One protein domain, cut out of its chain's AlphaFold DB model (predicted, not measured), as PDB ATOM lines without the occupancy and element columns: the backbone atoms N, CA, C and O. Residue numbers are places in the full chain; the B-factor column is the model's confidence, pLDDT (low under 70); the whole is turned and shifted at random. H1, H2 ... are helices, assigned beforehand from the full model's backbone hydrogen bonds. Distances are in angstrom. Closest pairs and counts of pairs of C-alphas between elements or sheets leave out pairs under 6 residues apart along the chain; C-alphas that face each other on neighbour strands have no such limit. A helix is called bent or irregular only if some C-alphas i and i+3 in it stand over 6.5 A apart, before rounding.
ATOM      1  N   ARG A  21      43.559  -0.469 -43.807       94.81
ATOM      2  CA  ARG A  21      43.023   0.864 -43.499       94.81
ATOM      3  C   ARG A  21      41.624   1.078 -44.087       94.81
ATOM      4  O   ARG A  21      40.793   1.699 -43.427       94.81
ATOM      5  N   ALA A  22      41.368   0.586 -45.298       95.44
ATOM      6  CA  ALA A  22      40.063   0.682 -45.940       95.44
ATOM      7  C   ALA A  22      39.028  -0.178 -45.198       95.44
ATOM      8  O   ALA A  22      37.960   0.336 -44.887       95.44
ATOM      9  N   GLU A  23      39.375  -1.409 -44.799       94.81
ATOM     10  CA  GLU A  23      38.507  -2.260 -43.960       94.81
ATOM     11  C   GLU A  23      38.137  -1.575 -42.636       94.81
ATOM     12  O   GLU A  23      36.978  -1.564 -42.228       94.81
ATOM     13  N   TYR A  24      39.116  -0.957 -41.970       96.94
ATOM     14  CA  TYR A  24      38.903  -0.276 -40.690       96.94
ATOM     15  C   TYR A  24      38.036   0.974 -40.838       96.94
ATOM     16  O   TYR A  24      37.149   1.223 -40.021       96.94
ATOM     17  N   THR A  25      38.283   1.746 -41.898       97.75
ATOM     18  CA  THR A  25      37.473   2.923 -42.233       97.75
ATOM     19  C   THR A  25      36.038   2.512 -42.530       97.75
ATOM     20  O   THR A  25      35.109   3.157 -42.054       97.75
ATOM     21  N   TYR A  26      35.863   1.413 -43.265       97.69
ATOM     22  CA  TYR A  26      34.553   0.881 -43.602       97.69
ATOM     23  C   TYR A  26      33.786   0.427 -42.358       97.69
ATOM     24  O   TYR A  26      32.658   0.861 -42.165       97.69
ATOM     25  N   ALA A  27      34.408  -0.349 -41.463       98.06
ATOM     26  CA  ALA A  27      33.758  -0.790 -40.228       98.06
ATOM     27  C   ALA A  27      33.310   0.391 -39.351       98.06
ATOM     28  O   ALA A  27      32.187   0.398 -38.850       98.06
ATOM     29  N   LEU A  28      34.158   1.418 -39.208       98.31
ATOM     30  CA  LEU A  28      33.809   2.646 -38.489       98.31
ATOM     31  C   LEU A  28      32.629   3.379 -39.143       98.31
ATOM     32  O   LEU A  28      31.727   3.850 -38.449       98.31
ATOM     33  N   TYR A  29      32.648   3.491 -40.472       98.38
ATOM     34  CA  TYR A  29      31.597   4.150 -41.239       98.38
ATOM     35  C   TYR A  29      30.264   3.402 -41.143       98.38
ATOM     36  O   TYR A  29      29.252   4.029 -40.836       98.38
ATOM     37  N   GLU A  30      30.260   2.078 -41.307       98.06
ATOM     38  CA  GLU A  30      29.049   1.265 -41.159       98.06
ATOM     39  C   GLU A  30      28.408   1.432 -39.785       98.06
ATOM     40  O   GLU A  30      27.199   1.630 -39.700       98.06
ATOM     41  N   GLY A  31      29.207   1.440 -38.715       98.31
ATOM     42  CA  GLY A  31      28.685   1.697 -37.375       98.31
ATOM     43  C   GLY A  31      27.989   3.054 -37.267       98.31
ATOM     44  O   GLY A  31      26.947   3.170 -36.634       98.31
ATOM     45  N   SER A  32      28.527   4.089 -37.919       98.19
ATOM     46  CA  SER A  32      27.919   5.427 -37.903       98.19
ATOM     47  C   SER A  32      26.611   5.540 -38.695       98.19
ATOM     48  O   SER A  32      25.844   6.473 -38.456       98.19
ATOM     49  N   LEU A  33      26.360   4.605 -39.616       98.00
ATOM     50  CA  LEU A  33      25.134   4.533 -40.413       98.00
ATOM     51  C   LEU A  33      24.061   3.613 -39.822       98.00
ATOM     52  O   LEU A  33      22.925   3.654 -40.286       98.00
ATOM     53  N   ALA A  34      24.415   2.782 -38.846       97.81
ATOM     54  CA  ALA A  34      23.506   1.814 -38.253       97.81
ATOM     55  C   ALA A  34      22.329   2.473 -37.510       97.81
ATOM     56  O   ALA A  34      22.356   3.650 -37.129       97.81
ATOM     57  N   GLU A  35      21.280   1.689 -37.280       96.25
ATOM     58  CA  GLU A  35      20.099   2.070 -36.514       96.25
ATOM     59  C   GLU A  35      20.148   1.509 -35.082       96.25
ATOM     60  O   GLU A  35      20.746   0.460 -34.838       96.25
ATOM     61  N   PRO A  36      19.531   2.189 -34.093       95.81
ATOM     62  CA  PRO A  36      19.450   1.688 -32.730       95.81
ATOM     63  C   PRO A  36      18.873   0.270 -32.669       95.81
ATOM     64  O   PRO A  36      17.735   0.040 -33.067       95.81
ATOM     65  N   GLY A  37      19.654  -0.656 -32.121       95.94
ATOM     66  CA  GLY A  37      19.298  -2.073 -32.028       95.94
ATOM     67  C   GLY A  37      19.903  -2.952 -33.124       95.94
ATOM     68  O   GLY A  37      19.801  -4.174 -33.013       95.94
ATOM     69  N   ASP A  38      20.570  -2.375 -34.127       97.69
ATOM     70  CA  ASP A  38      21.256  -3.159 -35.152       97.69
ATOM     71  C   ASP A  38      22.375  -4.026 -34.547       97.69
ATOM     72  O   ASP A  38      23.176  -3.551 -33.731       97.69
ATOM     73  N   PRO A  39      22.474  -5.308 -34.948       97.06
ATOM     74  CA  PRO A  39      23.533  -6.186 -34.480       97.06
ATOM     75  C   PRO A  39      24.869  -5.843 -35.149       97.06
ATOM     76  O   PRO A  39      24.937  -5.606 -36.354       97.06
ATOM     77  N   ASN A  40      25.962  -5.913 -34.385       96.94
ATOM     78  CA  ASN A  40      27.307  -5.709 -34.921       96.94
ATOM     79  C   ASN A  40      27.707  -6.876 -35.854       96.94
ATOM     80  O   ASN A  40      27.899  -7.998 -35.369       96.94
ATOM     81  N   PRO A  41      27.908  -6.644 -37.167       96.56
ATOM     82  CA  PRO A  41      28.165  -7.710 -38.139       96.56
ATOM     83  C   PRO A  41      29.543  -8.372 -37.977       96.56
ATOM     84  O   PRO A  41      29.785  -9.452 -38.525       96.56
ATOM     85  N   TYR A  42      30.453  -7.743 -37.228       96.50
ATOM     86  CA  TYR A  42      31.801  -8.244 -36.956       96.50
ATOM     87  C   TYR A  42      31.911  -8.984 -35.619       96.50
ATOM     88  O   TYR A  42      32.977  -9.540 -35.325       96.50
ATOM     89  N   ALA A  43      30.840  -9.019 -34.817       94.56
ATOM     90  CA  ALA A  43      30.810  -9.754 -33.558       94.56
ATOM     91  C   ALA A  43      31.182 -11.230 -33.789       94.56
ATOM     92  O   ALA A  43      30.625 -11.903 -34.656       94.56
ATOM     93  N   GLY A  44      32.188 -11.712 -33.056       94.12
ATOM     94  CA  GLY A  44      32.719 -13.072 -33.201       94.12
ATOM     95  C   GLY A  44      33.566 -13.332 -34.457       94.12
ATOM     96  O   GLY A  44      34.149 -14.405 -34.564       94.12
ATOM     97  N   ARG A  45      33.687 -12.373 -35.389       94.06
ATOM     98  CA  ARG A  45      34.520 -12.499 -36.604       94.06
ATOM     99  C   ARG A  45      35.857 -11.776 -36.481       94.06
ATOM    100  O   ARG A  45      36.878 -12.278 -36.934       94.06
ATOM    101  N   SER A  46      35.854 -10.578 -35.898       95.94
ATOM    102  CA  SER A  46      37.061  -9.775 -35.690       95.94
ATOM    103  C   SER A  46      36.833  -8.753 -34.585       95.94
ATOM    104  O   SER A  46      35.982  -7.874 -34.719       95.94
ATOM    105  N   LEU A  47      37.624  -8.838 -33.510       97.25
ATOM    106  CA  LEU A  47      37.527  -7.911 -32.380       97.25
ATOM    107  C   LEU A  47      37.779  -6.462 -32.818       97.25
ATOM    108  O   LEU A  47      37.001  -5.572 -32.487       97.25
ATOM    109  N   THR A  48      38.824  -6.228 -33.615       97.88
ATOM    110  CA  THR A  48      39.193  -4.882 -34.073       97.88
ATOM    111  C   THR A  48      38.091  -4.240 -34.911       97.88
ATOM    112  O   THR A  48      37.743  -3.083 -34.685       97.88
ATOM    113  N   LEU A  49      37.511  -4.985 -35.859       97.88
ATOM    114  CA  LEU A  49      36.419  -4.466 -36.688       97.88
ATOM    115  C   LEU A  49      35.156  -4.237 -35.852       97.88
ATOM    116  O   LEU A  49      34.503  -3.210 -36.014       97.88
ATOM    117  N   ALA A  50      34.862  -5.134 -34.906       98.38
ATOM    118  CA  ALA A  50      33.734  -4.972 -33.997       98.38
ATOM    119  C   ALA A  50      33.865  -3.704 -33.138       98.38
ATOM    120  O   ALA A  50      32.896  -2.958 -33.021       98.38
ATOM    121  N   MET A  51      35.054  -3.412 -32.600       98.50
ATOM    122  CA  MET A  51      35.309  -2.193 -31.822       98.50
ATOM    123  C   MET A  51      35.200  -0.921 -32.670       98.50
ATOM    124  O   MET A  51      34.659   0.084 -32.209       98.50
ATOM    125  N   LEU A  52      35.693  -0.946 -33.911       98.62
ATOM    126  CA  LEU A  52      35.576   0.194 -34.823       98.62
ATOM    127  C   LEU A  52      34.120   0.473 -35.191       98.62
ATOM    128  O   LEU A  52      33.692   1.624 -35.127       98.62
ATOM    129  N   TRP A  53      33.356  -0.575 -35.496       98.62
ATOM    130  CA  TRP A  53      31.920  -0.467 -35.725       98.62
ATOM    131  C   TRP A  53      31.199   0.096 -34.497       98.62
ATOM    132  O   TRP A  53      30.471   1.080 -34.614       98.62
ATOM    133  N   MET A  54      31.484  -0.428 -33.299       98.44
ATOM    134  CA  MET A  54      30.899   0.080 -32.050       98.44
ATOM    135  C   MET A  54      31.187   1.565 -31.840       98.44
ATOM    136  O   MET A  54      30.291   2.322 -31.481       98.44
ATOM    137  N   ARG A  55      32.407   2.016 -32.135       98.50
ATOM    138  CA  ARG A  55      32.767   3.432 -32.018       98.50
ATOM    139  C   ARG A  55      31.979   4.324 -32.983       98.50
ATOM    140  O   ARG A  55      31.629   5.450 -32.630       98.50
ATOM    141  N   GLY A  56      31.706   3.842 -34.195       98.38
ATOM    142  CA  GLY A  56      30.820   4.521 -35.144       98.38
ATOM    143  C   GLY A  56      29.385   4.598 -34.619       98.38
ATOM    144  O   GLY A  56      28.782   5.672 -34.624       98.38
ATOM    145  N   TYR A  57      28.887   3.481 -34.095       98.56
ATOM    146  CA  TYR A  57      27.544   3.340 -33.538       98.56
ATOM    147  C   TYR A  57      27.312   4.241 -32.319       98.56
ATOM    148  O   TYR A  57      26.332   4.980 -32.266       98.56
ATOM    149  N   GLU A  58      28.251   4.281 -31.375       98.25
ATOM    150  CA  GLU A  58      28.207   5.181 -30.216       98.25
ATOM    151  C   GLU A  58      28.194   6.653 -30.633       98.25
ATOM    152  O   GLU A  58      27.441   7.454 -30.074       98.25
ATOM    153  N   ARG A  59      28.998   7.021 -31.641       97.94
ATOM    154  CA  ARG A  59      28.982   8.380 -32.193       97.94
ATOM    155  C   ARG A  59      27.605   8.720 -32.758       97.94
ATOM    156  O   ARG A  59      27.111   9.816 -32.503       97.94
ATOM    157  N   MET A  60      26.996   7.800 -33.502       97.12
ATOM    158  CA  MET A  60      25.648   7.968 -34.046       97.12
ATOM    159  C   MET A  60      24.608   8.127 -32.930       97.12
ATOM    160  O   MET A  60      23.842   9.096 -32.949       97.12
ATOM    161  N   LEU A  61      24.624   7.256 -31.915       97.00
ATOM    162  CA  LEU A  61      23.715   7.344 -30.768       97.00
ATOM    163  C   LEU A  61      23.849   8.680 -30.043       97.00
ATOM    164  O   LEU A  61      22.844   9.328 -29.754       97.00
ATOM    165  N   ARG A  62      25.086   9.114 -29.793       96.25
ATOM    166  CA  ARG A  62      25.365  10.392 -29.141       96.25
ATOM    167  C   ARG A  62      24.749  11.554 -29.905       96.25
ATOM    168  O   ARG A  62      24.057  12.356 -29.295       96.25
ATOM    169  N   VAL A  63      24.946  11.615 -31.225       95.50
ATOM    170  CA  VAL A  63      24.340  12.665 -32.057       95.50
ATOM    171  C   VAL A  63      22.820  12.636 -31.924       95.50
ATOM    172  O   VAL A  63      22.236  13.672 -31.628       95.50
ATOM    173  N   ARG A  64      22.177  11.467 -32.058       93.31
ATOM    174  CA  ARG A  64      20.710  11.358 -31.945       93.31
ATOM    175  C   ARG A  64      20.185  11.825 -30.586       93.31
ATOM    176  O   ARG A  64      19.168  12.515 -30.539       93.31
ATOM    177  N   ILE A  65      20.874  11.470 -29.501       94.06
ATOM    178  CA  ILE A  65      20.534  11.915 -28.142       94.06
ATOM    179  C   ILE A  65      20.711  13.435 -28.031       94.06
ATOM    180  O   ILE A  65      19.789  14.134 -27.614       94.06
ATOM    181  N   ASP A  66      21.863  13.954 -28.464       95.06
ATOM    182  CA  ASP A  66      22.243  15.360 -28.315       95.06
ATOM    183  C   ASP A  66      21.396  16.320 -29.162       95.06
ATOM    184  O   ASP A  66      21.254  17.495 -28.799       95.06
ATOM    185  N   THR A  67      20.849  15.848 -30.285       92.81
ATOM    186  CA  THR A  67      19.984  16.631 -31.180       92.81
ATOM    187  C   THR A  67      18.494  16.438 -30.907       92.81
ATOM    188  O   THR A  67      17.677  17.118 -31.526       92.81
ATOM    189  N   GLY A  68      18.117  15.518 -30.016       90.62
ATOM    190  CA  GLY A  68      16.720  15.200 -29.736       90.62
ATOM    191  C   GLY A  68      15.965  16.338 -29.030       90.62
ATOM    192  O   GLY A  68      16.569  17.120 -28.289       90.62
ATOM    193  N   PRO A  69      14.627  16.410 -29.179       91.69
ATOM    194  CA  PRO A  69      13.807  17.458 -28.559       91.69
ATOM    195  C   PRO A  69      13.888  17.438 -27.027       91.69
ATOM    196  O   PRO A  69      13.855  18.487 -26.390       91.69
ATOM    197  N   ALA A  70      14.058  16.254 -26.428       89.75
ATOM    198  CA  ALA A  70      14.272  16.115 -24.989       89.75
ATOM    199  C   ALA A  70      15.559  16.820 -24.532       89.75
ATOM    200  O   ALA A  70      15.547  17.536 -23.531       89.75
ATOM    201  N   MET A  71      16.657  16.673 -25.284       93.81
ATOM    202  CA  MET A  71      17.917  17.326 -24.941       93.81
ATOM    203  C   MET A  71      17.881  18.829 -25.210       93.81
ATOM    204  O   MET A  71      18.423  19.604 -24.424       93.81
ATOM    205  N   GLN A  72      17.203  19.256 -26.278       92.00
ATOM    206  CA  GLN A  72      16.955  20.674 -26.534       92.00
ATOM    207  C   GLN A  72      16.189  21.326 -25.376       92.00
ATOM    208  O   GLN A  72      16.632  22.357 -24.879       92.00
ATOM    209  N   ARG A  73      15.108  20.696 -24.890       93.94
ATOM    210  CA  ARG A  73      14.344  21.183 -23.730       93.94
ATOM    211  C   ARG A  73      15.206  21.269 -22.471       93.94
ATOM    212  O   ARG A  73      15.261  22.319 -21.848       93.94
ATOM    213  N   TYR A  74      15.949  20.209 -22.152       93.00
ATOM    214  CA  TYR A  74      16.857  20.210 -21.000       93.00
ATOM    215  C   TYR A  74      17.887  21.352 -21.049       93.00
ATOM    216  O   TYR A  74      18.204  21.928 -20.016       93.00
ATOM    217  N   ARG A  75      18.411  21.695 -22.236       92.44
ATOM    218  CA  ARG A  75      19.355  22.815 -22.401       92.44
ATOM    219  C   ARG A  75      18.696  24.192 -22.271       92.44
ATOM    220  O   ARG A  75      19.403  25.132 -21.950       92.44
ATOM    221  N   GLN A  76      17.398  24.320 -22.549       94.31
ATOM    222  CA  GLN A  76      16.652  25.579 -22.386       94.31
ATOM    223  C   GLN A  76      16.287  25.861 -20.923       94.31
ATOM    224  O   GLN A  76      16.112  27.015 -20.551       94.31
ATOM    225  N   GLU A  77      16.155  24.815 -20.109       93.50
ATOM    226  CA  GLU A  77      15.836  24.903 -18.677       93.50
ATOM    227  C   GLU A  77      17.089  25.040 -17.785       93.50
ATOM    228  O   GLU A  77      16.979  25.070 -16.559       93.50
ATOM    229  N   ARG A  78      18.282  25.089 -18.391       74.12
ATOM    230  CA  ARG A  78      19.591  25.245 -17.743       74.12
ATOM    231  C   ARG A  78      20.115  26.661 -17.919       74.12
ATOM    232  O   ARG A  78      20.729  27.147 -16.946       74.12
TER     233      ARG A  78
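Overview. This is residues 21 to 78 of the 78 residues of an uncharacterized protein of Mycolicibacterium arabiense (UniProt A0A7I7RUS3). One long helix, H2, makes the long axis of a rod; a second helix, H1, packs on it at a slant and runs the same way, and a short helix, H3, follows at its far end, with residues 67 to 74 sticking out free. Between H1 and H2 a long loop, residues 34 to 46, folds back to the beginning of H2. The printed part has 58 residues with three named helices, H1, H2 and H3 in that order along the chain, and no named strand; its class is all helix. The whole is loose, with a radius of gyration of the C-alphas of 14.1 A, and the C-alphas span 45 by 22 by 14 A.

Along the chain. The longest helix is H2, residues 47 to 67, which measures 30.2 A from first to last C-alpha; C-alpha 47 is at (37.527, -7.911, -32.380) and C-alpha 67 at (19.984, 16.631, -31.180). H1, residues 21 to 33, is 18.5 A long and begins with C-alpha 21 at (43.023, 0.864, -43.499). H3, residues 69 to 76, is 10.6 A long and ends with C-alpha 76 at (16.652, 25.579, -22.386).

Arrangement. H2 and H1 touch, with 36 pairs of C-alphas within 8 A. Their closest C-alphas are those of Gly 56 and Ser 32, 4.1 A apart. The two helices run the same way at a tilt of 35.0 degrees, only just steep, and their centres are 10.5 A apart. H2 and H3 are close but not clearly touching, with 2 pairs of C-alphas within 8 A. Their closest C-alphas are those of Ile 65 and Met 71, 6.8 A apart. H2 and H3 run the same way at a steep tilt of 62 degrees. H1 and H3 are apart. In H1, H2 and H3 every backbone O i to N i+4 pair is within hydrogen-bond range, and no helix is bent or irregular.

Size, cuts and confidence. The two C-alphas farthest apart are those of Arg 45 and Glu 77, at 45.5 A, and the first and last printed C-alphas, those of Arg 21 and Arg 78, are 42.5 A apart. The link from H1 to H2 is long, with 13 residues between them, while the link from H2 to H3 is tight, with 1 residue. Residues 67 to 74, of which 69 to 74 belong to H3, stand free. The printed part has no cut, and residue 78 is the chain's last. The mean pLDDT of the printed part is 95.7, and no printed residue is under 70.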